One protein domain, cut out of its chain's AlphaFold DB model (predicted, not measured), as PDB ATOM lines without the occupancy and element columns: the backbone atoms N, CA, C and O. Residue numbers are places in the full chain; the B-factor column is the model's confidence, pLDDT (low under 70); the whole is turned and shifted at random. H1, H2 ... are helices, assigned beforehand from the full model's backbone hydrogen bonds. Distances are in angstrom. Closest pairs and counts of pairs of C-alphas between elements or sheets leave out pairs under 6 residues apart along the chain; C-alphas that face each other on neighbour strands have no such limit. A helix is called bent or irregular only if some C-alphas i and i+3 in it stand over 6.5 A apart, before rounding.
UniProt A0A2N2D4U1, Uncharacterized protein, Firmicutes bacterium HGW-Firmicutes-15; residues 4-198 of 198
ATOM      1  N   SER A   4      28.179  16.124 -57.471       94.12
ATOM      2  CA  SER A   4      29.260  15.576 -56.641       94.12
ATOM      3  C   SER A   4      28.764  14.755 -55.443       94.12
ATOM      4  O   SER A   4      29.414  13.794 -55.035       94.12
ATOM      5  N   LYS A   5      27.595  15.094 -54.880       89.75
ATOM      6  CA  LYS A   5      26.975  14.324 -53.793       89.75
ATOM      7  C   LYS A   5      26.366  13.026 -54.313       89.75
ATOM      8  O   LYS A   5      26.495  12.009 -53.642       89.75
ATOM      9  N   HIS A   6      25.742  13.065 -55.489       92.31
ATOM     10  CA  HIS A   6      25.197  11.878 -56.143       92.31
ATOM     11  C   HIS A   6      26.309  10.875 -56.477       92.31
ATOM     12  O   HIS A   6      26.208   9.713 -56.099       92.31
ATOM     13  N   LEU A   7      27.416  11.340 -57.065       94.94
ATOM     14  CA  LEU A   7      28.581  10.499 -57.361       94.94
ATOM     15  C   LEU A   7      29.208   9.901 -56.097       94.94
ATOM     16  O   LEU A   7      29.514   8.715 -56.064       94.94
ATOM     17  N   ARG A   8      29.350  10.692 -55.026       94.31
ATOM     18  CA  ARG A   8      29.880  10.190 -53.749       94.31
ATOM     19  C   ARG A   8      28.995   9.103 -53.139       94.31
ATOM     20  O   ARG A   8      29.521   8.148 -52.577       94.31
ATOM     21  N   LEU A   9      27.672   9.261 -53.219       93.38
ATOM     22  CA  LEU A   9      26.730   8.244 -52.752       93.38
ATOM     23  C   LEU A   9      26.819   6.977 -53.593       93.38
ATOM     24  O   LEU A   9      26.886   5.895 -53.021       93.38
ATOM     25  N   LEU A  10      26.880   7.118 -54.919       95.38
ATOM     26  CA  LEU A  10      27.024   5.982 -55.819       95.38
ATOM     27  C   LEU A  10      28.302   5.202 -55.501       95.38
ATOM     28  O   LEU A  10      28.211   4.028 -55.184       95.38
ATOM     29  N   LEU A  11      29.460   5.869 -55.445       96.62
ATOM     30  CA  LEU A  11      30.740   5.232 -55.106       96.62
ATOM     31  C   LEU A  11      30.714   4.531 -53.743       96.62
ATOM     32  O   LEU A  11      31.252   3.434 -53.601       96.62
ATOM     33  N   PHE A  12      30.084   5.148 -52.741       95.06
ATOM     34  CA  PHE A  12      29.926   4.543 -51.420       95.06
ATOM     35  C   PHE A  12      29.104   3.249 -51.485       95.06
ATOM     36  O   PHE A  12      29.521   2.237 -50.925       95.06
ATOM     37  N   VAL A  13      27.975   3.259 -52.197       95.50
ATOM     38  CA  VAL A  13      27.097   2.088 -52.341       95.50
ATOM     39  C   VAL A  13      27.748   1.010 -53.202       95.50
ATOM     40  O   VAL A  13      27.700  -0.152 -52.824       95.50
ATOM     41  N   THR A  14      28.435   1.374 -54.287       97.06
ATOM     42  CA  THR A  14      29.218   0.441 -55.111       97.06
ATOM     43  C   THR A  14      30.316  -0.238 -54.294       97.06
ATOM     44  O   THR A  14      30.492  -1.448 -54.389       97.06
ATOM     45  N   SER A  15      31.027   0.514 -53.450       97.31
ATOM     46  CA  SER A  15      32.065  -0.050 -52.574       97.31
ATOM     47  C   SER A  15      31.461  -0.986 -51.529       97.31
ATOM     48  O   SER A  15      31.983  -2.074 -51.296       97.31
ATOM     49  N   GLY A  16      30.334  -0.584 -50.929       95.38
ATOM     50  CA  GLY A  16      29.571  -1.431 -50.017       95.38
ATOM     51  C   GLY A  16      29.166  -2.739 -50.690       95.38
ATOM     52  O   GLY A  16      29.489  -3.804 -50.180       95.38
ATOM     53  N   TRP A  17      28.543  -2.661 -51.866       97.06
ATOM     54  CA  TRP A  17      28.163  -3.818 -52.674       97.06
ATOM     55  C   TRP A  17      29.351  -4.736 -52.990       97.06
ATOM     56  O   TRP A  17      29.251  -5.946 -52.813       97.06
ATOM     57  N   GLY A  18      30.503  -4.179 -53.375       97.81
ATOM     58  CA  GLY A  18      31.713  -4.968 -53.614       97.81
ATOM     59  C   GLY A  18      32.136  -5.772 -52.380       97.81
ATOM     60  O   GLY A  18      32.431  -6.960 -52.488       97.81
ATOM     61  N   LEU A  19      32.080  -5.168 -51.188       96.62
ATOM     62  CA  LEU A  19      32.317  -5.882 -49.930       96.62
ATOM     63  C   LEU A  19      31.256  -6.963 -49.671       96.62
ATOM     64  O   LEU A  19      31.613  -8.058 -49.242       96.62
ATOM     65  N   PHE A  20      29.977  -6.699 -49.964       94.69
ATOM     66  CA  PHE A  20      28.917  -7.713 -49.876       94.69
ATOM     67  C   PHE A  20      29.195  -8.911 -50.780       94.69
ATOM     68  O   PHE A  20      29.026 -10.050 -50.350       94.69
ATOM     69  N   VAL A  21      29.645  -8.692 -52.010       95.81
ATOM     70  CA  VAL A  21      29.979  -9.792 -52.922       95.81
ATOM     71  C   VAL A  21      31.144 -10.613 -52.392       95.81
ATOM     72  O   VAL A  21      31.060 -11.839 -52.371       95.81
ATOM     73  N   LEU A  22      32.188  -9.948 -51.898       97.19
ATOM     74  CA  LEU A  22      33.368 -10.619 -51.353       97.19
ATOM     75  C   LEU A  22      33.044 -11.456 -50.110       97.19
ATOM     76  O   LEU A  22      33.503 -12.588 -50.011       97.19
ATOM     77  N   ILE A  23      32.228 -10.940 -49.185       96.19
ATOM     78  CA  ILE A  23      31.821 -11.677 -47.976       96.19
ATOM     79  C   ILE A  23      30.932 -12.878 -48.337       96.19
ATOM     80  O   ILE A  23      31.036 -13.935 -47.718       96.19
ATOM     81  N   GLY A  24      30.059 -12.723 -49.335       93.62
ATOM     82  CA  GLY A  24      29.147 -13.776 -49.775       93.62
ATOM     83  C   GLY A  24      29.794 -14.839 -50.660       93.62
ATOM     84  O   GLY A  24      29.147 -15.843 -50.961       93.62
ATOM     85  N   TRP A  25      31.029 -14.631 -51.114       94.38
ATOM     86  CA  TRP A  25      31.716 -15.524 -52.043       94.38
ATOM     87  C   TRP A  25      31.963 -16.924 -51.440       94.38
ATOM     88  O   TRP A  25      32.289 -17.022 -50.257       94.38
ATOM     89  N   PRO A  26      31.860 -18.026 -52.219       94.19
ATOM     90  CA  PRO A  26      31.496 -18.103 -53.643       94.19
ATOM     91  C   PRO A  26      29.988 -18.234 -53.904       94.19
ATOM     92  O   PRO A  26      29.520 -18.001 -55.013       94.19
ATOM     93  N   SER A  27      29.205 -18.611 -52.895       92.62
ATOM     94  CA  SER A  27      27.807 -19.026 -53.067       92.62
ATOM     95  C   SER A  27      26.786 -17.898 -52.905       92.62
ATOM     96  O   SER A  27      25.588 -18.160 -52.839       92.62
ATOM     97  N   TYR A  28      27.245 -16.656 -52.769       92.69
ATOM     98  CA  TYR A  28      26.434 -15.487 -52.431       92.69
ATOM     99  C   TYR A  28      25.515 -15.750 -51.233       92.69
ATOM    100  O   TYR A  28      24.294 -15.659 -51.332       92.69
ATOM    101  N   TYR A  29      26.115 -16.150 -50.109       93.88
ATOM    102  CA  TYR A  29      25.423 -16.462 -48.848       93.88
ATOM    103  C   TYR A  29      24.484 -17.682 -48.860       93.88
ATOM    104  O   TYR A  29      23.984 -18.056 -47.805       93.88
ATOM    105  N   GLN A  30      24.267 -18.359 -49.994       90.06
ATOM    106  CA  GLN A  30      23.316 -19.484 -50.076       90.06
ATOM    107  C   GLN A  30      23.698 -20.697 -49.210       90.06
ATOM    108  O   GLN A  30      22.833 -21.488 -48.854       90.06
ATOM    109  N   THR A  31      24.976 -20.855 -48.863       93.12
ATOM    110  CA  THR A  31      25.463 -21.928 -47.978       93.12
ATOM    111  C   THR A  31      25.452 -21.539 -46.502       93.12
ATOM    112  O   THR A  31      25.762 -22.366 -45.645       93.12
ATOM    113  N   TRP A  32      25.134 -20.285 -46.175       89.38
ATOM    114  CA  TRP A  32      25.118 -19.841 -44.791       89.38
ATOM    115  C   TRP A  32      23.915 -20.439 -44.078       89.38
ATOM    116  O   TRP A  32      22.799 -20.440 -44.596       89.38
ATOM    117  N   SER A  33      24.123 -20.894 -42.842       86.56
ATOM    118  CA  SER A  33      22.992 -21.250 -41.988       86.56
ATOM    119  C   SER A  33      22.065 -20.040 -41.836       86.56
ATOM    120  O   SER A  33      22.548 -18.907 -41.706       86.56
ATOM    121  N   LEU A  34      20.762 -20.293 -41.750       78.31
ATOM    122  CA  LEU A  34      19.740 -19.263 -41.570       78.31
ATOM    123  C   LEU A  34      20.083 -18.296 -40.421       78.31
ATOM    124  O   LEU A  34      20.032 -17.080 -40.589       78.31
ATOM    125  N   LYS A  35      20.554 -18.824 -39.283       80.81
ATOM    126  CA  LYS A  35      20.979 -18.036 -38.115       80.81
ATOM    127  C   LYS A  35      22.066 -17.002 -38.442       80.81
ATOM    128  O   LYS A  35      21.940 -15.837 -38.070       80.81
ATOM    129  N   TRP A  36      23.120 -17.413 -39.147       84.44
ATOM    130  CA  TRP A  36      24.219 -16.522 -39.543       84.44
ATOM    131  C   TRP A  36      23.774 -15.460 -40.543       84.44
ATOM    132  O   TRP A  36      24.117 -14.288 -40.380       84.44
ATOM    133  N   LEU A  37      22.968 -15.854 -41.531       85.31
ATOM    134  CA  LEU A  37      22.397 -14.927 -42.505       85.31
ATOM    135  C   LEU A  37      21.576 -13.837 -41.808       85.31
ATOM    136  O   LEU A  37      21.665 -12.662 -42.152       85.31
ATOM    137  N   LEU A  38      20.844 -14.206 -40.762       78.06
ATOM    138  CA  LEU A  38      19.994 -13.286 -40.019       78.06
ATOM    139  C   LEU A  38      20.775 -12.326 -39.131       78.06
ATOM    140  O   LEU A  38      20.460 -11.134 -39.110       78.06
ATOM    141  N   TYR A  39      21.832 -12.789 -38.461       82.75
ATOM    142  CA  TYR A  39      22.751 -11.885 -37.764       82.75
ATOM    143  C   TYR A  39      23.403 -10.892 -38.717       82.75
ATOM    144  O   TYR A  39      23.496  -9.705 -38.400       82.75
ATOM    145  N   PHE A  40      23.789 -11.355 -39.901       86.38
ATOM    146  CA  PHE A  40      24.341 -10.497 -40.933       86.38
ATOM    147  C   PHE A  40      23.326  -9.462 -41.423       86.38
ATOM    148  O   PHE A  40      23.627  -8.268 -41.411       86.38
ATOM    149  N   CYS A  41      22.095  -9.877 -41.739       84.81
ATOM    150  CA  CYS A  41      21.012  -8.960 -42.084       84.81
ATOM    151  C   CYS A  41      20.792  -7.911 -40.989       84.81
ATOM    152  O   CYS A  41      20.726  -6.725 -41.298       84.81
ATOM    153  N   CYS A  42      20.749  -8.311 -39.715       79.94
ATOM    154  CA  CYS A  42      20.583  -7.386 -38.593       79.94
ATOM    155  C   CYS A  42      21.744  -6.388 -38.475       79.94
ATOM    156  O   CYS A  42      21.511  -5.197 -38.260       79.94
ATOM    157  N   ALA A  43      22.986  -6.850 -38.636       84.56
ATOM    158  CA  ALA A  43      24.172  -6.001 -38.571       84.56
ATOM    159  C   ALA A  43      24.172  -4.953 -39.692       84.56
ATOM    160  O   ALA A  43      24.334  -3.759 -39.436       84.56
ATOM    161  N   VAL A  44      23.914  -5.381 -40.926       86.06
ATOM    162  CA  VAL A  44      23.798  -4.496 -42.091       86.06
ATOM    163  C   VAL A  44      22.680  -3.484 -41.891       86.06
ATOM    164  O   VAL A  44      22.881  -2.286 -42.086       86.06
ATOM    165  N   TYR A  45      21.516  -3.959 -41.456       84.62
ATOM    166  CA  TYR A  45      20.349  -3.134 -41.196       84.62
ATOM    167  C   TYR A  45      20.692  -2.016 -40.197       84.62
ATOM    168  O   TYR A  45      20.416  -0.840 -40.455       84.62
ATOM    169  N   LEU A  46      21.362  -2.356 -39.092       81.62
ATOM    170  CA  LEU A  46      21.807  -1.391 -38.087       81.62
ATOM    171  C   LEU A  46      22.777  -0.353 -38.673       81.62
ATOM    172  O   LEU A  46      22.604   0.847 -38.448       81.62
ATOM    173  N   LEU A  47      23.772  -0.795 -39.446       87.56
ATOM    174  CA  LEU A  47      24.765   0.087 -40.066       87.56
ATOM    175  C   LEU A  47      24.123   1.069 -41.053       87.56
ATOM    176  O   LEU A  47      24.405   2.270 -41.000       87.56
ATOM    177  N   VAL A  48      23.215   0.588 -41.906       89.12
ATOM    178  CA  VAL A  48      22.460   1.432 -42.842       89.12
ATOM    179  C   VAL A  48      21.576   2.423 -42.084       89.12
ATOM    180  O   VAL A  48      21.561   3.611 -42.412       89.12
ATOM    181  N   GLY A  49      20.919   1.987 -41.008       87.19
ATOM    182  CA  GLY A  49      20.092   2.852 -40.166       87.19
ATOM    183  C   GLY A  49      20.895   3.975 -39.508       87.19
ATOM    184  O   GLY A  49      20.486   5.138 -39.551       87.19
ATOM    185  N   ILE A  50      22.073   3.662 -38.959       87.19
ATOM    186  CA  ILE A  50      23.007   4.653 -38.401       87.19
ATOM    187  C   ILE A  50      23.464   5.629 -39.491       87.19
ATOM    188  O   ILE A  50      23.483   6.847 -39.273       87.19
ATOM    189  N   TYR A  51      23.800   5.125 -40.678       92.50
ATOM    190  CA  TYR A  51      24.200   5.959 -41.806       92.50
ATOM    191  C   TYR A  51      23.084   6.932 -42.218       92.50
ATOM    192  O   TYR A  51      23.309   8.144 -42.256       92.50
ATOM    193  N   ILE A  52      21.862   6.444 -42.450       92.25
ATOM    194  CA  ILE A  52      20.715   7.293 -42.805       92.25
ATOM    195  C   ILE A  52      20.452   8.310 -41.691       92.25
ATOM    196  O   ILE A  52      20.343   9.504 -41.967       92.25
ATOM    197  N   PHE A  53      20.425   7.877 -40.430       90.25
ATOM    198  CA  PHE A  53      20.168   8.755 -39.289       90.25
ATOM    199  C   PHE A  53      21.174   9.905 -39.209       90.25
ATOM    200  O   PHE A  53      20.786  11.071 -39.130       90.25
ATOM    201  N   THR A  54      22.471   9.594 -39.256       91.56
ATOM    202  CA  THR A  54      23.535  10.602 -39.153       91.56
ATOM    203  C   THR A  54      23.471  11.605 -40.301       91.56
ATOM    204  O   THR A  54      23.576  12.813 -40.072       91.56
ATOM    205  N   ARG A  55      23.223  11.134 -41.527       93.62
ATOM    206  CA  ARG A  55      23.124  11.981 -42.721       93.62
ATOM    207  C   ARG A  55      21.863  12.842 -42.730       93.62
ATOM    208  O   ARG A  55      21.952  14.031 -43.031       93.62
ATOM    209  N   VAL A  56      20.708  12.290 -42.361       92.38
ATOM    210  CA  VAL A  56      19.446  13.045 -42.268       92.38
ATOM    211  C   VAL A  56      19.514  14.084 -41.149       92.38
ATOM    212  O   VAL A  56      19.068  15.214 -41.341       92.38
ATOM    213  N   LYS A  57      20.134  13.760 -40.008       89.31
ATOM    214  CA  LYS A  57      20.309  14.697 -38.887       89.31
ATOM    215  C   LYS A  57      21.170  15.911 -39.252       89.31
ATOM    216  O   LYS A  57      20.893  17.013 -38.786       89.31
ATOM    217  N   GLN A  58      22.187  15.725 -40.095       90.62
ATOM    218  CA  GLN A  58      23.023  16.817 -40.616       90.62
ATOM    219  C   GLN A  58      22.263  17.741 -41.586       90.62
ATOM    220  O   GLN A  58      22.696  18.865 -41.841       90.62
ATOM    221  N   CYS A  59      21.125  17.297 -42.123       90.12
ATOM    222  CA  CYS A  59      20.313  18.072 -43.049       90.12
ATOM    223  C   CYS A  59      19.398  19.056 -42.292       90.12
ATOM    224  O   CYS A  59      18.611  18.662 -41.424       90.12
ATOM    225  N   ARG A  60      19.496  20.357 -42.606       85.62
ATOM    226  CA  ARG A  60      18.704  21.412 -41.939       85.62
ATOM    227  C   ARG A  60      17.289  21.559 -42.509       85.62
ATOM    228  O   ARG A  60      16.364  21.801 -41.744       85.62
ATOM    229  N   SER A  61      17.113  21.376 -43.815       90.12
ATOM    230  CA  SER A  61      15.829  21.497 -44.519       90.12
ATOM    231  C   SER A  61      15.527  20.229 -45.315       90.12
ATOM    232  O   SER A  61      16.433  19.486 -45.670       90.12
ATOM    233  N   ASN A  62      14.247  19.951 -45.584       91.25
ATOM    234  CA  ASN A  62      13.815  18.838 -46.442       91.25
ATOM    235  C   ASN A  62      14.374  17.455 -46.038       91.25
ATOM    236  O   ASN A  62      14.655  16.613 -46.890       91.25
ATOM    237  N   ARG A  63      14.496  17.207 -44.724       93.06
ATOM    238  CA  ARG A  63      15.035  15.965 -44.135       93.06
ATOM    239  C   ARG A  63      14.401  14.694 -44.706       93.06
ATOM    240  O   ARG A  63      15.120  13.737 -44.963       93.06
ATOM    241  N   LEU A  64      13.083  14.704 -44.926       94.12
ATOM    242  CA  LEU A  64      12.357  13.572 -45.505       94.12
ATOM    243  C   LEU A  64      12.830  13.276 -46.930       94.12
ATOM    244  O   LEU A  64      13.268  12.168 -47.207       94.12
ATOM    245  N   ILE A  65      12.806  14.285 -47.806       95.06
ATOM    246  CA  ILE A  65      13.248  14.156 -49.201       95.06
ATOM    247  C   ILE A  65      14.700  13.674 -49.245       95.06
ATOM    248  O   ILE A  65      15.035  12.778 -50.012       95.06
ATOM    249  N   TYR A  66      15.562  14.224 -48.388       94.50
ATOM    250  CA  TYR A  66      16.952  13.791 -48.298       94.50
ATOM    251  C   TYR A  66      17.086  12.327 -47.847       94.50
ATOM    252  O   TYR A  66      17.861  11.582 -48.438       94.50
ATOM    253  N   GLY A  67      16.309  11.893 -46.851       95.19
ATOM    254  CA  GLY A  67      16.261  10.495 -46.417       95.19
ATOM    255  C   GLY A  67      15.783   9.546 -47.518       95.19
ATOM    256  O   GLY A  67      16.395   8.503 -47.719       95.19
ATOM    257  N   LEU A  68      14.753   9.933 -48.275       95.69
ATOM    258  CA  LEU A  68      14.252   9.154 -49.414       95.69
ATOM    259  C   LEU A  68      15.289   9.051 -50.538       95.69
ATOM    260  O   LEU A  68      15.449   7.982 -51.116       95.69
ATOM    261  N   TRP A  69      16.055  10.114 -50.803       95.75
ATOM    262  CA  TRP A  69      17.181  10.039 -51.738       95.75
ATOM    263  C   TRP A  69      18.267   9.077 -51.261       95.75
ATOM    264  O   TRP A  69      18.797   8.324 -52.071       95.75
ATOM    265  N   LEU A  70      18.597   9.068 -49.966       96.00
ATOM    266  CA  LEU A  70      19.542   8.087 -49.429       96.00
ATOM    267  C   LEU A  70      19.017   6.661 -49.603       96.00
ATOM    268  O   LEU A  70      19.769   5.815 -50.071       96.00
ATOM    269  N   ALA A  71      17.744   6.411 -49.284       96.50
ATOM    270  CA  ALA A  71      17.118   5.110 -49.498       96.50
ATOM    271  C   ALA A  71      17.211   4.691 -50.971       96.50
ATOM    272  O   ALA A  71      17.749   3.631 -51.263       96.50
ATOM    273  N   PHE A  72      16.817   5.573 -51.893       96.50
ATOM    274  CA  PHE A  72      16.907   5.342 -53.333       96.50
ATOM    275  C   PHE A  72      18.327   4.973 -53.786       96.50
ATOM    276  O   PHE A  72      18.514   3.963 -54.462       96.50
ATOM    277  N   TYR A  73      19.337   5.760 -53.394       95.94
ATOM    278  CA  TYR A  73      20.728   5.512 -53.787       95.94
ATOM    279  C   TYR A  73      21.322   4.255 -53.161       95.94
ATOM    280  O   TYR A  73      22.233   3.685 -53.748       95.94
ATOM    281  N   ILE A  74      20.834   3.827 -51.999       95.69
ATOM    282  CA  ILE A  74      21.263   2.577 -51.372       95.69
ATOM    283  C   ILE A  74      20.599   1.386 -52.060       95.69
ATOM    284  O   ILE A  74      21.274   0.400 -52.313       95.69
ATOM    285  N   THR A  75      19.306   1.457 -52.387       95.94
ATOM    286  CA  THR A  75      18.551   0.280 -52.839       95.94
ATOM    287  C   THR A  75      18.612   0.061 -54.343       95.94
ATOM    288  O   THR A  75      18.768  -1.071 -54.779       95.94
ATOM    289  N   VAL A  76      18.473   1.116 -55.152       97.00
ATOM    290  CA  VAL A  76      18.315   0.966 -56.609       97.00
ATOM    291  C   VAL A  76      19.622   0.541 -57.289       97.00
ATOM    292  O   VAL A  76      19.594  -0.448 -58.021       97.00
ATOM    293  N   PRO A  77      20.778   1.190 -57.036       97.38
ATOM    294  CA  PRO A  77      22.055   0.706 -57.552       97.38
ATOM    295  C   PRO A  77      22.395  -0.700 -57.056       97.38
ATOM    296  O   PRO A  77      22.847  -1.515 -57.848       97.38
ATOM    297  N   LEU A  78      22.127  -1.003 -55.779       96.12
ATOM    298  CA  LEU A  78      22.378  -2.324 -55.199       96.12
ATOM    299  C   LEU A  78      21.570  -3.415 -55.913       96.12
ATOM    300  O   LEU A  78      22.152  -4.389 -56.371       96.12
ATOM    301  N   LEU A  79      20.260  -3.203 -56.100       96.44
ATOM    302  CA  LEU A  79      19.394  -4.112 -56.856       96.44
ATOM    303  C   LEU A  79      19.911  -4.330 -58.282       96.44
ATOM    304  O   LEU A  79      19.917  -5.457 -58.773       96.44
ATOM    305  N   PHE A  80      20.344  -3.258 -58.949       97.88
ATOM    306  CA  PHE A  80      20.890  -3.348 -60.299       97.88
ATOM    307  C   PHE A  80      22.191  -4.161 -60.334       97.88
ATOM    308  O   PHE A  80      22.351  -5.025 -61.194       97.88
ATOM    309  N   TYR A  81      23.102  -3.932 -59.387       97.69
ATOM    310  CA  TYR A  81      24.346  -4.692 -59.292       97.69
ATOM    311  C   TYR A  81      24.106  -6.164 -58.961       97.69
ATOM    312  O   TYR A  81      24.725  -7.027 -59.578       97.69
ATOM    313  N   ASP A  82      23.172  -6.465 -58.060       96.69
ATOM    314  CA  ASP A  82      22.806  -7.837 -57.706       96.69
ATOM    315  C   ASP A  82      22.163  -8.573 -58.878       96.69
ATOM    316  O   ASP A  82      22.528  -9.714 -59.159       96.69
ATOM    317  N   TYR A  83      21.274  -7.906 -59.616       96.75
ATOM    318  CA  TYR A  83      20.712  -8.441 -60.854       96.75
ATOM    319  C   TYR A  83      21.809  -8.771 -61.872       96.75
ATOM    320  O   TYR A  83      21.803  -9.862 -62.448       96.75
ATOM    321  N   LEU A  84      22.763  -7.854 -62.079       97.50
ATOM    322  CA  LEU A  84      23.863  -8.073 -63.015       97.50
ATOM    323  C   LEU A  84      24.766  -9.226 -62.567       97.50
ATOM    324  O   LEU A  84      25.093 -10.115 -63.348       97.50
ATOM    325  N   TYR A  85      25.154  -9.236 -61.298       96.69
ATOM    326  CA  TYR A  85      26.051 -10.243 -60.754       96.69
ATOM    327  C   TYR A  85      25.431 -11.639 -60.768       96.69
ATOM    328  O   TYR A  85      26.064 -12.597 -61.207       96.69
ATOM    329  N   ILE A  86      24.174 -11.769 -60.353       95.19
ATOM    330  CA  ILE A  86      23.500 -13.067 -60.301       95.19
ATOM    331  C   ILE A  86      23.259 -13.618 -61.713       95.19
ATOM    332  O   ILE A  86      23.644 -14.756 -61.985       95.19
ATOM    333  N   ASN A  87      22.697 -12.817 -62.625       95.88
ATOM    334  CA  ASN A  87      22.357 -13.316 -63.961       95.88
ATOM    335  C   ASN A  87      23.580 -13.506 -64.863       95.88
ATOM    336  O   ASN A  87      23.640 -14.492 -65.590       95.88
ATOM    337  N   PHE A  88      24.543 -12.580 -64.846       96.56
ATOM    338  CA  PHE A  88      25.638 -12.592 -65.824       96.56
ATOM    339  C   PHE A  88      26.932 -13.197 -65.289       96.56
ATOM    340  O   PHE A  88      27.688 -13.767 -66.069       96.56
ATOM    341  N   ILE A  89      27.208 -13.082 -63.985       95.50
ATOM    342  CA  ILE A  89      28.455 -13.599 -63.400       95.50
ATOM    343  C   ILE A  89      28.226 -14.982 -62.790       95.50
ATOM    344  O   ILE A  89      28.996 -15.900 -63.057       95.50
ATOM    345  N   ARG A  90      27.156 -15.163 -62.006       92.94
ATOM    346  CA  ARG A  90      26.823 -16.474 -61.424       92.94
ATOM    347  C   ARG A  90      26.054 -17.393 -62.368       92.94
ATOM    348  O   ARG A  90      26.001 -18.587 -62.092       92.94
ATOM    349  N   LEU A  91      25.489 -16.859 -63.455       96.06
ATOM    350  CA  LEU A  91      24.658 -17.604 -64.409       96.06
ATOM    351  C   LEU A  91      23.470 -18.307 -63.727       96.06
ATOM    352  O   LEU A  91      23.067 -19.406 -64.102       96.06
ATOM    353  N   GLU A  92      22.913 -17.673 -62.696       92.62
ATOM    354  CA  GLU A  92      21.758 -18.169 -61.951       92.62
ATOM    355  C   GLU A  92      20.525 -17.321 -62.274       92.62
ATOM    356  O   GLU A  92      20.657 -16.109 -62.455       92.62
ATOM    357  N   PRO A  93      19.313 -17.903 -62.302       92.94
ATOM    358  CA  PRO A  93      18.105 -17.105 -62.449       92.94
ATOM    359  C   PRO A  93      17.965 -16.160 -61.253       92.94
ATOM    360  O   PRO A  93      18.069 -16.583 -60.095       92.94
ATOM    361  N   PHE A  94      17.700 -14.881 -61.528       91.81
ATOM    362  CA  PHE A  94      17.405 -13.887 -60.498       91.81
ATOM    363  C   PHE A  94      16.019 -14.112 -59.873       91.81
ATOM    364  O   PHE A  94      15.055 -13.396 -60.141       91.81
ATOM    365  N   ASP A  95      15.930 -15.132 -59.022       89.25
ATOM    366  CA  ASP A  95      14.754 -15.437 -58.213       89.25
ATOM    367  C   ASP A  95      14.868 -14.760 -56.842       89.25
ATOM    368  O   ASP A  95      15.332 -15.333 -55.849       89.25
ATOM    369  N   LEU A  96      14.486 -13.482 -56.825       82.94
ATOM    370  CA  LEU A  96      14.645 -12.624 -55.660       82.94
ATOM    371  C   LEU A  96      13.816 -13.083 -54.459       82.94
ATOM    372  O   LEU A  96      14.268 -12.934 -53.331       82.94
ATOM    373  N   LEU A  97      12.603 -13.585 -54.676       79.31
ATOM    374  CA  LEU A  97      11.684 -13.880 -53.576       79.31
ATOM    375  C   LEU A  97      11.895 -15.269 -52.989       79.31
ATOM    376  O   LEU A  97      11.582 -15.447 -51.816       79.31
ATOM    377  N   ASN A  98      12.452 -16.211 -53.756       79.62
ATOM    378  CA  ASN A  98      12.719 -17.551 -53.248       79.62
ATOM    379  C   ASN A  98      14.199 -17.741 -52.908       79.62
ATOM    380  O   ASN A  98      14.582 -17.894 -51.752       79.62
ATOM    381  N   ARG A  99      15.077 -17.701 -53.912       84.94
ATOM    382  CA  ARG A  99      16.491 -18.064 -53.729       84.94
ATOM    383  C   ARG A  99      17.297 -16.971 -53.031       84.94
ATOM    384  O   ARG A  99      18.214 -17.270 -52.266       84.94
ATOM    385  N   PHE A 100      16.949 -15.715 -53.285       88.81
ATOM    386  CA  PHE A 100      17.655 -14.547 -52.761       88.81
ATOM    387  C   PHE A 100      16.774 -13.676 -51.859       88.81
ATOM    388  O   PHE A 100      16.958 -12.461 -51.801       88.81
ATOM    389  N   TRP A 101      15.833 -14.288 -51.133       83.06
ATOM    390  CA  TRP A 101      14.835 -13.583 -50.316       83.06
ATOM    391  C   TRP A 101      15.457 -12.560 -49.355       83.06
ATOM    392  O   TRP A 101      14.893 -11.489 -49.135       83.06
ATOM    393  N   PHE A 102      16.651 -12.834 -48.827       83.81
ATOM    394  CA  PHE A 102      17.367 -11.929 -47.927       83.81
ATOM    395  C   PHE A 102      17.763 -10.602 -48.596       83.81
ATOM    396  O   PHE A 102      17.819  -9.576 -47.921       83.81
ATOM    397  N   LEU A 103      17.973 -10.578 -49.916       89.94
ATOM    398  CA  LEU A 103      18.232  -9.343 -50.662       89.94
ATOM    399  C   LEU A 103      17.000  -8.437 -50.693       89.94
ATOM    400  O   LEU A 103      17.127  -7.220 -50.573       89.94
ATOM    401  N   SER A 104      15.797  -9.017 -50.775       84.81
ATOM    402  CA  SER A 104      14.552  -8.236 -50.773       84.81
ATOM    403  C   SER A 104      14.408  -7.385 -49.505       84.81
ATOM    404  O   SER A 104      13.969  -6.233 -49.570       84.81
ATOM    405  N   ILE A 105      14.892  -7.895 -48.365       82.75
ATOM    406  CA  ILE A 105      14.954  -7.159 -47.097       82.75
ATOM    407  C   ILE A 105      15.805  -5.905 -47.263       82.75
ATOM    408  O   ILE A 105      15.374  -4.817 -46.876       82.75
ATOM    409  N   PHE A 106      16.991  -6.025 -47.862       87.38
ATOM    410  CA  PHE A 106      17.900  -4.897 -48.063       87.38
ATOM    411  C   PHE A 106      17.350  -3.843 -49.029       87.38
ATOM    412  O   PHE A 106      17.738  -2.680 -48.928       87.38
ATOM    413  N   TYR A 107      16.407  -4.196 -49.903       90.19
ATOM    414  CA  TYR A 107      15.769  -3.238 -50.811       90.19
ATOM    415  C   TYR A 107      14.598  -2.486 -50.188       90.19
ATOM    416  O   TYR A 107      14.331  -1.353 -50.577       90.19
ATOM    417  N   ILE A 108      13.905  -3.076 -49.214       86.44
ATOM    418  CA  ILE A 108      12.755  -2.445 -48.546       86.44
ATOM    419  C   ILE A 108      13.217  -1.642 -47.322       86.44
ATOM    420  O   ILE A 108      12.728  -0.545 -47.045       86.44
ATOM    421  N   THR A 109      14.204  -2.175 -46.607       85.56
ATOM    422  CA  THR A 109      14.730  -1.648 -45.345       85.56
ATOM    423  C   THR A 109      15.046  -0.149 -45.372       85.56
ATOM    424  O   THR A 109      14.504   0.573 -44.528       85.56
ATOM    425  N   PRO A 110      15.862   0.373 -46.310       92.12
ATOM    426  CA  PRO A 110      16.284   1.772 -46.267       92.12
ATOM    427  C   PRO A 110      15.113   2.751 -46.389       92.12
ATOM    428  O   PRO A 110      15.160   3.832 -45.804       92.12
ATOM    429  N   TRP A 111      14.041   2.367 -47.089       91.88
ATOM    430  CA  TRP A 111      12.828   3.176 -47.230       91.88
ATOM    431  C   TRP A 111      12.071   3.293 -45.912       91.88
ATOM    432  O   TRP A 111      11.730   4.399 -45.484       91.88
ATOM    433  N   ILE A 112      11.870   2.161 -45.232       86.44
ATOM    434  CA  ILE A 112      11.231   2.119 -43.913       86.44
ATOM    435  C   ILE A 112      12.065   2.924 -42.907       86.44
ATOM    436  O   ILE A 112      11.532   3.782 -42.199       86.44
ATOM    437  N   GLN A 113      13.385   2.713 -42.886       86.19
ATOM    438  CA  GLN A 113      14.292   3.450 -42.006       86.19
ATOM    439  C   GLN A 113      14.254   4.953 -42.280       86.19
ATOM    440  O   GLN A 113      14.133   5.733 -41.340       86.19
ATOM    441  N   ALA A 114      14.329   5.382 -43.540       90.62
ATOM    442  CA  ALA A 114      14.304   6.799 -43.891       90.62
ATOM    443  C   ALA A 114      13.040   7.500 -43.375       90.62
ATOM    444  O   ALA A 114      13.139   8.578 -42.780       90.62
ATOM    445  N   LEU A 115      11.871   6.872 -43.539       90.38
ATOM    446  CA  LEU A 115      10.596   7.392 -43.040       90.38
ATOM    447  C   LEU A 115      10.582   7.481 -41.511       90.38
ATOM    448  O   LEU A 115      10.316   8.544 -40.947       90.38
ATOM    449  N   LEU A 116      10.910   6.387 -40.826       85.75
ATOM    450  CA  LEU A 116      10.841   6.331 -39.366       85.75
ATOM    451  C   LEU A 116      11.869   7.242 -38.704       85.75
ATOM    452  O   LEU A 116      11.549   7.927 -37.734       85.75
ATOM    453  N   LEU A 117      13.081   7.324 -39.252       86.44
ATOM    454  CA  LEU A 117      14.124   8.219 -38.758       86.44
ATOM    455  C   LEU A 117      13.765   9.687 -38.985       86.44
ATOM    456  O   LEU A 117      14.063  10.530 -38.138       86.44
ATOM    457  N   PHE A 118      13.079  10.015 -40.081       89.19
ATOM    458  CA  PHE A 118      12.535  11.354 -40.269       89.19
ATOM    459  C   PHE A 118      11.542  11.716 -39.153       89.19
ATOM    460  O   PHE A 118      11.702  12.764 -38.519       89.19
ATOM    461  N   PHE A 119      10.567  10.849 -38.861       85.81
ATOM    462  CA  PHE A 119       9.621  11.072 -37.761       85.81
ATOM    463  C   PHE A 119      10.324  11.114 -36.399       85.81
ATOM    464  O   PHE A 119      10.017  11.972 -35.569       85.81
ATOM    465  N   TYR A 120      11.335  10.269 -36.196       83.00
ATOM    466  CA  TYR A 120      12.165  10.240 -34.993       83.00
ATOM    467  C   TYR A 120      12.899  11.566 -34.746       83.00
ATOM    468  O   TYR A 120      13.006  12.056 -33.620       83.00
ATOM    469  N   ILE A 121      13.432  12.169 -35.808       84.88
ATOM    470  CA  ILE A 121      14.150  13.441 -35.719       84.88
ATOM    471  C   ILE A 121      13.153  14.600 -35.578       84.88
ATOM    472  O   ILE A 121      13.380  15.517 -34.792       84.88
ATOM    473  N   LYS A 122      12.024  14.576 -36.297       84.94
ATOM    474  CA  LYS A 122      10.991  15.626 -36.211       84.94
ATOM    475  C   LYS A 122      10.393  15.726 -34.807       84.94
ATOM    476  O   LYS A 122      10.071  16.816 -34.342       84.94
ATOM    477  N   THR A 123      10.314  14.604 -34.103       78.56
ATOM    478  CA  THR A 123       9.856  14.519 -32.715       78.56
ATOM    479  C   THR A 123      10.918  14.952 -31.693       78.56
ATOM    480  O   THR A 123      10.855  14.589 -30.522       78.56
ATOM    481  N   GLU A 124      11.886  15.794 -32.073       65.69
ATOM    482  CA  GLU A 124      12.932  16.310 -31.177       65.69
ATOM    483  C   GLU A 124      12.417  17.029 -29.916       65.69
ATOM    484  O   GLU A 124      13.148  17.101 -28.926       65.69
ATOM    485  N   LYS A 125      11.147  17.456 -29.915       63.62
ATOM    486  CA  LYS A 125      10.431  18.016 -28.756       63.62
ATOM    487  C   LYS A 125       9.965  16.974 -27.727       63.62
ATOM    488  O   LYS A 125       9.529  17.346 -26.642       63.62
ATOM    489  N   ILE A 126      10.051  15.682 -28.035       65.62
ATOM    490  CA  ILE A 126       9.609  14.609 -27.145       65.62
ATOM    491  C   ILE A 126      10.573  14.445 -25.954       65.62
ATOM    492  O   ILE A 126      11.805  14.442 -26.097       65.62
ATOM    493  N   SER A 127       9.997  14.299 -24.757       71.56
ATOM    494  CA  SER A 127      10.735  14.147 -23.500       71.56
ATOM    495  C   SER A 127      11.619  12.891 -23.505       71.56
ATOM    496  O   SER A 127      11.329  11.896 -24.165       71.56
ATOM    497  N   GLY A 128      12.727  12.913 -22.753       67.88
ATOM    498  CA  GLY A 128      13.614  11.744 -22.643       67.88
ATOM    499  C   GLY A 128      12.906  10.489 -22.111       67.88
ATOM    500  O   GLY A 128      13.263   9.386 -22.509       67.88
ATOM    501  N   LYS A 129      11.865  10.665 -21.282       69.94
ATOM    502  CA  LYS A 129      11.048   9.571 -20.739       69.94
ATOM    503  C   LYS A 129      10.275   8.838 -21.836       69.94
ATOM    504  O   LYS A 129      10.308   7.618 -21.878       69.94
ATOM    505  N   LEU A 130       9.640   9.564 -22.757       68.62
ATOM    506  CA  LEU A 130       8.882   8.928 -23.839       68.62
ATOM    507  C   LEU A 130       9.810   8.195 -24.822       68.62
ATOM    508  O   LEU A 130       9.449   7.146 -25.335       68.62
ATOM    509  N   TRP A 131      11.032   8.697 -25.036       66.25
ATOM    510  CA  TRP A 131      12.048   7.984 -25.820       66.25
ATOM    511  C   TRP A 131      12.491   6.670 -25.180       66.25
ATOM    512  O   TRP A 131      12.715   5.699 -25.897       66.25
ATOM    513  N   PHE A 132      12.598   6.627 -23.851       67.50
ATOM    514  CA  PHE A 132      12.861   5.386 -23.123       67.50
ATOM    515  C   PHE A 132      11.703   4.400 -23.283       67.50
ATOM    516  O   PHE A 132      11.944   3.250 -23.625       67.50
ATOM    517  N   VAL A 133      10.458   4.867 -23.131       71.44
ATOM    518  CA  VAL A 133       9.260   4.035 -23.341       71.44
ATOM    519  C   VAL A 133       9.212   3.493 -24.768       71.44
ATOM    520  O   VAL A 133       9.048   2.295 -24.941       71.44
ATOM    521  N   LEU A 134       9.431   4.330 -25.787       65.38
ATOM    522  CA  LEU A 134       9.455   3.889 -27.185       65.38
ATOM    523  C   LEU A 134      10.582   2.887 -27.445       65.38
ATOM    524  O   LEU A 134      10.339   1.847 -28.044       65.38
ATOM    525  N   GLY A 135      11.798   3.161 -26.966       67.62
ATOM    526  CA  GLY A 135      12.921   2.230 -27.087       67.62
ATOM    527  C   GLY A 135      12.652   0.892 -26.394       67.62
ATOM    528  O   GLY A 135      12.978  -0.152 -26.945       67.62
ATOM    529  N   PHE A 136      12.008   0.913 -25.227       71.00
ATOM    530  CA  PHE A 136      11.626  -0.286 -24.486       71.00
ATOM    531  C   PHE A 136      10.486  -1.054 -25.165       71.00
ATOM    532  O   PHE A 136      10.555  -2.273 -25.266       71.00
ATOM    533  N   MET A 137       9.479  -0.361 -25.705       68.94
ATOM    534  CA  MET A 137       8.421  -0.975 -26.514       68.94
ATOM    535  C   MET A 137       8.990  -1.628 -27.770       68.94
ATOM    536  O   MET A 137       8.609  -2.746 -28.100       68.94
ATOM    537  N   PHE A 138       9.925  -0.960 -28.451       67.94
ATOM    538  CA  PHE A 138      10.621  -1.551 -29.585       67.94
ATOM    539  C   PHE A 138      11.464  -2.758 -29.145       67.94
ATOM    540  O   PHE A 138      11.413  -3.793 -29.793       67.94
ATOM    541  N   PHE A 139      12.153  -2.704 -28.008       67.25
ATOM    542  CA  PHE A 139      12.883  -3.863 -27.491       67.25
ATOM    543  C   PHE A 139      11.960  -5.050 -27.161       67.25
ATOM    544  O   PHE A 139      12.240  -6.170 -27.580       67.25
ATOM    545  N   ILE A 140      10.829  -4.815 -26.484       70.69
ATOM    546  CA  ILE A 140       9.814  -5.847 -26.219       70.69
ATOM    547  C   ILE A 140       9.289  -6.421 -27.530       70.69
ATOM    548  O   ILE A 140       9.174  -7.634 -27.663       70.69
ATOM    549  N   LEU A 141       8.989  -5.566 -28.510       68.12
ATOM    550  CA  LEU A 141       8.532  -6.006 -29.820       68.12
ATOM    551  C   LEU A 141       9.603  -6.844 -30.528       68.12
ATOM    552  O   LEU A 141       9.269  -7.848 -31.143       68.12
ATOM    553  N   ALA A 142      10.881  -6.485 -30.406       64.31
ATOM    554  CA  ALA A 142      11.983  -7.282 -30.929       64.31
ATOM    555  C   ALA A 142      12.050  -8.656 -30.242       64.31
ATOM    556  O   ALA A 142      12.046  -9.673 -30.929       64.31
ATOM    557  N   GLU A 143      12.051  -8.727 -28.911       68.94
ATOM    558  CA  GLU A 143      12.065 -10.017 -28.203       68.94
ATOM    559  C   GLU A 143      10.799 -10.843 -28.469       68.94
ATOM    560  O   GLU A 143      10.882 -12.057 -28.634       68.94
ATOM    561  N   PHE A 144       9.632 -10.209 -28.615       72.44
ATOM    562  CA  PHE A 144       8.408 -10.886 -29.039       72.44
ATOM    563  C   PHE A 144       8.563 -11.482 -30.440       72.44
ATOM    564  O   PHE A 144       8.303 -12.666 -30.628       72.44
ATOM    565  N   LEU A 145       9.040 -10.698 -31.410       63.62
ATOM    566  CA  LEU A 145       9.285 -11.164 -32.777       63.62
ATOM    567  C   LEU A 145      10.335 -12.285 -32.817       63.62
ATOM    568  O   LEU A 145      10.175 -13.233 -33.578       63.62
ATOM    569  N   LYS A 146      11.356 -12.228 -31.958       64.56
ATOM    570  CA  LYS A 146      12.354 -13.288 -31.761       64.56
ATOM    571  C   LYS A 146      11.775 -14.535 -31.078       64.56
ATOM    572  O   LYS A 146      12.197 -15.639 -31.382       64.56
ATOM    573  N   ASN A 147      10.798 -14.419 -30.184       68.25
ATOM    574  CA  ASN A 147      10.143 -15.598 -29.602       68.25
ATOM    575  C   ASN A 147       9.154 -16.235 -30.585       68.25
ATOM    576  O   ASN A 147       9.101 -17.457 -30.697       68.25
ATOM    577  N   GLN A 148       8.440 -15.423 -31.369       64.38
ATOM    578  CA  GLN A 148       7.675 -15.903 -32.527       64.38
ATOM    579  C   GLN A 148       8.587 -16.584 -33.561       64.38
ATOM    580  O   GLN A 148       8.154 -17.468 -34.294       64.38
ATOM    581  N   TRP A 149       9.871 -16.228 -33.579       60.44
ATOM    582  CA  TRP A 149      10.887 -16.867 -34.406       60.44
ATOM    583  C   TRP A 149      11.244 -18.286 -33.954       60.44
ATOM    584  O   TRP A 149      11.498 -19.134 -34.796       60.44
ATOM    585  N   ALA A 150      11.250 -18.601 -32.656       54.66
ATOM    586  CA  ALA A 150      11.519 -19.975 -32.210       54.66
ATOM    587  C   ALA A 150      10.460 -20.961 -32.750       54.66
ATOM    588  O   ALA A 150      10.768 -22.101 -33.084       54.66
ATOM    589  N   ILE A 151       9.225 -20.478 -32.909       56.12
ATOM    590  CA  ILE A 151       8.126 -21.191 -33.572       56.12
ATOM    591  C   ILE A 151       8.349 -21.234 -35.099       56.12
ATOM    592  O   ILE A 151       7.980 -22.199 -35.760       56.12
ATOM    593  N   PHE A 152       8.997 -20.213 -35.661       51.88
ATOM    594  CA  PHE A 152       9.323 -20.093 -37.082       51.88
ATOM    595  C   PHE A 152      10.458 -21.015 -37.538       51.88
ATOM    596  O   PHE A 152      10.322 -21.614 -38.591       51.88
ATOM    597  N   ASP A 153      11.544 -21.183 -36.774       50.69
ATOM    598  CA  ASP A 153      12.622 -22.134 -37.116       50.69
ATOM    599  C   ASP A 153      12.076 -23.571 -37.216       50.69
ATOM    600  O   ASP A 153      12.507 -24.350 -38.064       50.69
ATOM    601  N   ALA A 154      11.067 -23.890 -36.399       52.59
ATOM    602  CA  ALA A 154      10.345 -25.154 -36.468       52.59
ATOM    603  C   ALA A 154       9.409 -25.250 -37.690       52.59
ATOM    604  O   ALA A 154       9.200 -26.349 -38.186       52.59
ATOM    605  N   GLY A 155       8.867 -24.129 -38.185       48.72
ATOM    606  CA  GLY A 155       7.908 -24.074 -39.300       48.72
ATOM    607  C   GLY A 155       8.504 -23.782 -40.686       48.72
ATOM    608  O   GLY A 155       7.928 -24.176 -41.688       48.72
ATOM    609  N   PHE A 156       9.660 -23.119 -40.779       45.25
ATOM    610  CA  PHE A 156      10.267 -22.673 -42.045       45.25
ATOM    611  C   PHE A 156      10.753 -23.840 -42.915       45.25
ATOM    612  O   PHE A 156      10.790 -23.733 -44.139       45.25
ATOM    613  N   PHE A 157      11.096 -24.961 -42.276       46.72
ATOM    614  CA  PHE A 157      11.419 -26.232 -42.930       46.72
ATOM    615  C   PHE A 157      10.314 -27.286 -42.773       46.72
ATOM    616  O   PHE A 157      10.428 -28.369 -43.348       46.72
ATOM    617  N   ASP A 158       9.247 -26.988 -42.023       46.88
ATOM    618  CA  ASP A 158       8.084 -27.866 -41.924       46.88
ATOM    619  C   ASP A 158       7.124 -27.537 -43.067       46.88
ATOM    620  O   ASP A 158       6.464 -26.497 -43.103       46.88
ATOM    621  N   THR A 159       7.036 -28.452 -44.029       51.34
ATOM    622  CA  THR A 159       6.200 -28.322 -45.231       51.34
ATOM    623  C   THR A 159       4.711 -28.135 -44.924       51.34
ATOM    624  O   THR A 159       3.944 -27.792 -45.824       51.34
ATOM    625  N   LYS A 160       4.287 -28.327 -43.668       50.97
ATOM    626  CA  LYS A 160       2.905 -28.139 -43.211       50.97
ATOM    627  C   LYS A 160       2.546 -26.703 -42.818       50.97
ATOM    628  O   LYS A 160       1.362 -26.377 -42.809       50.97
ATOM    629  N   LEU A 161       3.518 -25.840 -42.517       52.47
ATOM    630  CA  LEU A 161       3.305 -24.433 -42.151       52.47
ATOM    631  C   LEU A 161       3.943 -23.535 -43.215       52.47
ATOM    632  O   LEU A 161       4.986 -22.923 -43.007       52.47
ATOM    633  N   SER A 162       3.309 -23.461 -44.388       52.31
ATOM    634  CA  SER A 162       3.810 -22.699 -45.537       52.31
ATOM    635  C   SER A 162       3.684 -21.183 -45.327       52.31
ATOM    636  O   SER A 162       2.825 -20.521 -45.915       52.31
ATOM    637  N   ILE A 163       4.535 -20.603 -44.486       60.84
ATOM    638  CA  ILE A 163       4.735 -19.154 -44.471       60.84
ATOM    639  C   ILE A 163       5.490 -18.796 -45.751       60.84
ATOM    640  O   ILE A 163       6.544 -19.359 -46.042       60.84
ATOM    641  N   SER A 164       4.949 -17.869 -46.542       66.81
ATOM    642  CA  SER A 164       5.609 -17.459 -47.786       66.81
ATOM    643  C   SER A 164       6.950 -16.767 -47.495       66.81
ATOM    644  O   SER A 164       7.085 -16.026 -46.518       66.81
ATOM    645  N   MET A 165       7.953 -16.948 -48.359       63.28
ATOM    646  CA  MET A 165       9.262 -16.292 -48.188       63.28
ATOM    647  C   MET A 165       9.165 -14.757 -48.195       63.28
ATOM    648  O   MET A 165       9.919 -14.077 -47.498       63.28
ATOM    649  N   LEU A 166       8.180 -14.209 -48.913       62.34
ATOM    650  CA  LEU A 166       7.843 -12.786 -48.882       62.34
ATOM    651  C   LEU A 166       7.412 -12.332 -47.481       62.34
ATOM    652  O   LEU A 166       7.849 -11.289 -46.994       62.34
ATOM    653  N   GLU A 167       6.570 -13.118 -46.818       66.00
ATOM    654  CA  GLU A 167       6.113 -12.825 -45.464       66.00
ATOM    655  C   GLU A 167       7.271 -12.876 -44.459       66.00
ATOM    656  O   GLU A 167       7.378 -11.999 -43.598       66.00
ATOM    657  N   ALA A 168       8.188 -13.835 -44.615       65.12
ATOM    658  CA  ALA A 168       9.417 -13.888 -43.831       65.12
ATOM    659  C   ALA A 168      10.255 -12.612 -44.022       65.12
ATOM    660  O   ALA A 168      10.596 -11.938 -43.048       65.12
ATOM    661  N   ALA A 169      10.518 -12.220 -45.272       63.91
ATOM    662  CA  ALA A 169      11.280 -11.015 -45.593       63.91
ATOM    663  C   ALA A 169      10.650  -9.733 -45.016       63.91
ATOM    664  O   ALA A 169      11.349  -8.884 -44.448       63.91
ATOM    665  N   LEU A 170       9.324  -9.596 -45.092       65.94
ATOM    666  CA  LEU A 170       8.600  -8.469 -44.497       65.94
ATOM    667  C   LEU A 170       8.743  -8.443 -42.971       65.94
ATOM    668  O   LEU A 170       9.072  -7.399 -42.400       65.94
ATOM    669  N   ARG A 171       8.563  -9.588 -42.305       67.62
ATOM    670  CA  ARG A 171       8.714  -9.706 -40.847       67.62
ATOM    671  C   ARG A 171      10.142  -9.375 -40.396       67.62
ATOM    672  O   ARG A 171      10.305  -8.636 -39.425       67.62
ATOM    673  N   TYR A 172      11.168  -9.815 -41.127       65.94
ATOM    674  CA  TYR A 172      12.564  -9.457 -40.839       65.94
ATOM    675  C   TYR A 172      12.855  -7.977 -41.044       65.94
ATOM    676  O   TYR A 172      13.548  -7.365 -40.227       65.94
ATOM    677  N   SER A 173      12.297  -7.385 -42.099       65.56
ATOM    678  CA  SER A 173      12.411  -5.948 -42.336       65.56
ATOM    679  C   SER A 173      11.840  -5.171 -41.147       65.56
ATOM    680  O   SER A 173      12.491  -4.256 -40.642       65.56
ATOM    681  N   ILE A 174      10.675  -5.579 -40.628       70.12
ATOM    682  CA  ILE A 174      10.067  -4.996 -39.422       70.12
ATOM    683  C   ILE A 174      10.965  -5.210 -38.194       70.12
ATOM    684  O   ILE A 174      11.269  -4.249 -37.491       70.12
ATOM    685  N   TYR A 175      11.451  -6.429 -37.952       71.12
ATOM    686  CA  TYR A 175      12.320  -6.733 -36.811       71.12
ATOM    687  C   TYR A 175      13.599  -5.884 -36.794       71.12
ATOM    688  O   TYR A 175      13.885  -5.209 -35.801       71.12
ATOM    689  N   GLY A 176      14.341  -5.842 -37.904       67.25
ATOM    690  CA  GLY A 176      15.553  -5.026 -38.011       67.25
ATOM    691  C   GLY A 176      15.264  -3.542 -37.764       67.25
ATOM    692  O   GLY A 176      16.036  -2.853 -37.081       67.25
ATOM    693  N   THR A 177      14.111  -3.061 -38.251       70.44
ATOM    694  CA  THR A 177      13.633  -1.682 -38.039       70.44
ATOM    695  C   THR A 177      13.554  -1.365 -36.559       70.44
ATOM    696  O   THR A 177      14.114  -0.378 -36.074       70.44
ATOM    697  N   VAL A 178      12.866  -2.241 -35.841       73.06
ATOM    698  CA  VAL A 178      12.583  -2.130 -34.419       73.06
ATOM    699  C   VAL A 178      13.883  -2.153 -33.605       73.06
ATOM    700  O   VAL A 178      14.085  -1.292 -32.743       73.06
ATOM    701  N   VAL A 179      14.814  -3.057 -33.922       73.12
ATOM    702  CA  VAL A 179      16.140  -3.121 -33.280       73.12
ATOM    703  C   VAL A 179      16.917  -1.816 -33.480       73.12
ATOM    704  O   VAL A 179      17.452  -1.250 -32.524       73.12
ATOM    705  N   SER A 180      16.926  -1.280 -34.702       72.31
ATOM    706  CA  SER A 180      17.645  -0.037 -35.012       72.31
ATOM    707  C   SER A 180      17.087   1.162 -34.254       72.31
ATOM    708  O   SER A 180      17.843   1.955 -33.690       72.31
ATOM    709  N   LEU A 181      15.759   1.291 -34.196       73.31
ATOM    710  CA  LEU A 181      15.107   2.361 -33.442       73.31
ATOM    711  C   LEU A 181      15.349   2.232 -31.936       73.31
ATOM    712  O   LEU A 181      15.568   3.252 -31.274       73.31
ATOM    713  N   SER A 182      15.368   1.009 -31.401       73.88
ATOM    714  CA  SER A 182      15.709   0.739 -29.997       73.88
ATOM    715  C   SER A 182      17.120   1.226 -29.676       73.88
ATOM    716  O   SER A 182      17.320   2.012 -28.747       73.88
ATOM    717  N   PHE A 183      18.095   0.835 -30.499       76.81
ATOM    718  CA  PHE A 183      19.496   1.206 -30.324       76.81
ATOM    719  C   PHE A 183      19.717   2.722 -30.415       76.81
ATOM    720  O   PHE A 183      20.365   3.322 -29.555       76.81
ATOM    721  N   LEU A 184      19.113   3.384 -31.407       73.75
ATOM    722  CA  LEU A 184      19.199   4.840 -31.551       73.75
ATOM    723  C   LEU A 184      18.533   5.579 -30.382       73.75
ATOM    724  O   LEU A 184      19.049   6.597 -29.913       73.75
ATOM    725  N   SER A 185      17.409   5.062 -29.879       76.38
ATOM    726  CA  SER A 185      16.751   5.584 -28.676       76.38
ATOM    727  C   SER A 185      17.661   5.479 -27.454       76.38
ATOM    728  O   SER A 185      17.816   6.464 -26.730       76.38
ATOM    729  N   PHE A 186      18.340   4.345 -27.273       78.50
ATOM    730  CA  PHE A 186      19.307   4.145 -26.195       78.50
ATOM    731  C   PHE A 186      20.478   5.140 -26.265       78.50
ATOM    732  O   PHE A 186      20.726   5.863 -25.298       78.50
ATOM    733  N   ILE A 187      21.131   5.283 -27.429       78.00
ATOM    734  CA  ILE A 187      22.217   6.266 -27.635       78.00
ATOM    735  C   ILE A 187      21.757   7.687 -27.279       78.00
ATOM    736  O   ILE A 187      22.483   8.471 -26.654       78.00
ATOM    737  N   ARG A 188      20.530   8.051 -27.661       75.75
ATOM    738  CA  ARG A 188      19.968   9.371 -27.363       75.75
ATOM    739  C   ARG A 188      19.777   9.602 -25.864       75.75
ATOM    740  O   ARG A 188      19.992  10.720 -25.393       75.75
ATOM    741  N   ILE A 189      19.378   8.581 -25.117       76.50
ATOM    742  CA  ILE A 189      19.203   8.668 -23.662       76.50
ATOM    743  C   ILE A 189      20.560   8.837 -22.987       76.50
ATOM    744  O   ILE A 189      20.739   9.797 -22.236       76.50
ATOM    745  N   VAL A 190      21.531   7.988 -23.331       77.94
ATOM    746  CA  VAL A 190      22.899   8.060 -22.796       77.94
ATOM    747  C   VAL A 190      23.511   9.437 -23.063       77.94
ATOM    748  O   VAL A 190      23.976  10.097 -22.137       77.94
ATOM    749  N   SER A 191      23.420   9.944 -24.296       77.38
ATOM    750  CA  SER A 191      23.967  11.266 -24.640       77.38
ATOM    751  C   SER A 191      23.304  12.432 -23.893       77.38
ATOM    752  O   SER A 191      23.986  13.401 -23.556       77.38
ATOM    753  N   LYS A 192      22.001  12.357 -23.580       79.12
ATOM    754  CA  LYS A 192      21.325  13.360 -22.735       79.12
ATOM    755  C   LYS A 192      21.774  13.294 -21.275       79.12
ATOM    756  O   LYS A 192      21.900  14.344 -20.652       79.12
ATOM    757  N   VAL A 193      21.989  12.095 -20.732       78.88
ATOM    758  CA  VAL A 193      22.470  11.913 -19.352       78.88
ATOM    759  C   VAL A 193      23.888  12.461 -19.201       78.88
ATOM    760  O   VAL A 193      24.151  13.188 -18.249       78.88
ATOM    761  N   VAL A 194      24.769  12.184 -20.168       84.31
ATOM    762  CA  VAL A 194      26.153  12.688 -20.172       84.31
ATOM    763  C   VAL A 194      26.189  14.219 -20.223       84.31
ATOM    764  O   VAL A 194      26.857  14.831 -19.400       84.31
ATOM    765  N   ARG A 195      25.404  14.855 -21.106       83.00
ATOM    766  CA  ARG A 195      25.361  16.329 -21.235       83.00
ATOM    767  C   ARG A 195      24.805  17.078 -20.026       83.00
ATOM    768  O   ARG A 195      25.016  18.273 -19.932       83.00
ATOM    769  N   LYS A 196      24.037  16.428 -19.147       77.12
ATOM    770  CA  LYS A 196      23.547  17.068 -17.914       77.12
ATOM    771  C   LYS A 196      24.600  17.120 -16.806       77.12
ATOM    772  O   LYS A 196      24.387  17.822 -15.828       77.12
ATOM    773  N   LYS A 197      25.661  16.316 -16.920       69.62
ATOM    774  CA  LYS A 197      26.744  16.242 -15.934       69.62
ATOM    775  C   LYS A 197      27.926  17.163 -16.263       69.62
ATOM    776  O   LYS A 197      28.767  17.347 -15.394       69.62
ATOM    777  N   SER A 198      27.995  17.678 -17.493       65.81
ATOM    778  CA  SER A 198      28.969  18.673 -17.970       65.81
ATOM    779  C   SER A 198      28.397  20.077 -17.879       65.81
ATOM    780  O   SER A 198      29.132  20.979 -17.446       65.81
TER     781      SER A 198
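What this domain is: This is residues 4 to 198 of the 198 residues of an uncharacterized protein of Firmicutes bacterium HGW-Firmicutes-15 (UniProt A0A2N2D4U1). Picture a flat slab of long helices: at its middle H2, H3a and H4 form a bundle of three, up and down, each running against the one before it in the chain. H6 crosses H2 and H4 on one side of this bundle, H5 folds back along H6 to cover its far side, and H1 packs on the bent but nearly straight H3 at the opposite side of the slab. The printed part has 195 residues with six named helices, H1 to H6 in order, and no named strand; its class is all helix. It is compact, with a radius of gyration of the C-alphas of 18.2 A and spans of 57 by 47 by 25 A.

How they stand to each other: Start with H1, residues 4 to 24. Look next at H3, residues 63 to 89: by its hydrogen bonds it was assigned as one helix, but it is bent, with C-alphas 74 and 77 6.5 A apart, and its arms H3a, residues 63 to 74, and H3b, residues 77 to 89, stand at 8 degrees. H1 touches H3a with residues 9 to 13 alone, the closest C-alphas being those of Val 13 and Ile 74 at 5.9 A, at a steep tilt of 45 degrees, the same way. H1 is apart from H2, residues 34 to 58. H2 and H3a form a helical hairpin, closest at the C-alphas of Val 56 and Arg 63, 5.6 A. H3a touches H4, residues 101 to 122, at a shallow tilt of 16 degrees, opposite ways; C-alphas 71 and 110 are the closest, 4.7 A. H6, residues 165 to 195, touches H2 at a steep tilt of 50 degrees, closest at C-alphas 46 and 180, 5.3 A. H6 also touches H4, closest at C-alphas 105 and 173, 5.5 A. H5, residues 128 to 155, forms a helical hairpin with H6, closest at C-alphas 135 and 182, 4.3 A. Every O i to N i+4 pair is within hydrogen-bond range in H1, H2, H3a, H3b and H6, against 14 of 18 in H4 and 22 of 24 in H5.

Where its parts are: Find C-alpha 4 at (29.260, 15.576, -56.641), where H1 begins and runs 30.1 A. H2 spans 36.2 A. H4 spans 32.7 A, with a kink of 32 degrees near residue 110, and is only just irregular: C-alphas 107 and 110 are 6.8 A apart. H5 spans 39.9 A from C-alpha 128 at (13.614, 11.744, -22.643). H6 runs 45.3 A to C-alpha 195 at (25.361, 16.329, -21.235).

The domain as a whole: The C-alphas of Lys 160 and Ser 198, the two farthest apart, are 59.2 A apart. The printed part has no cut, and the link from H3 to H4 is long, with 11 residues. Mean pLDDT of the printed part is 81.5; 48 residues are under 70, among them 145 to 173.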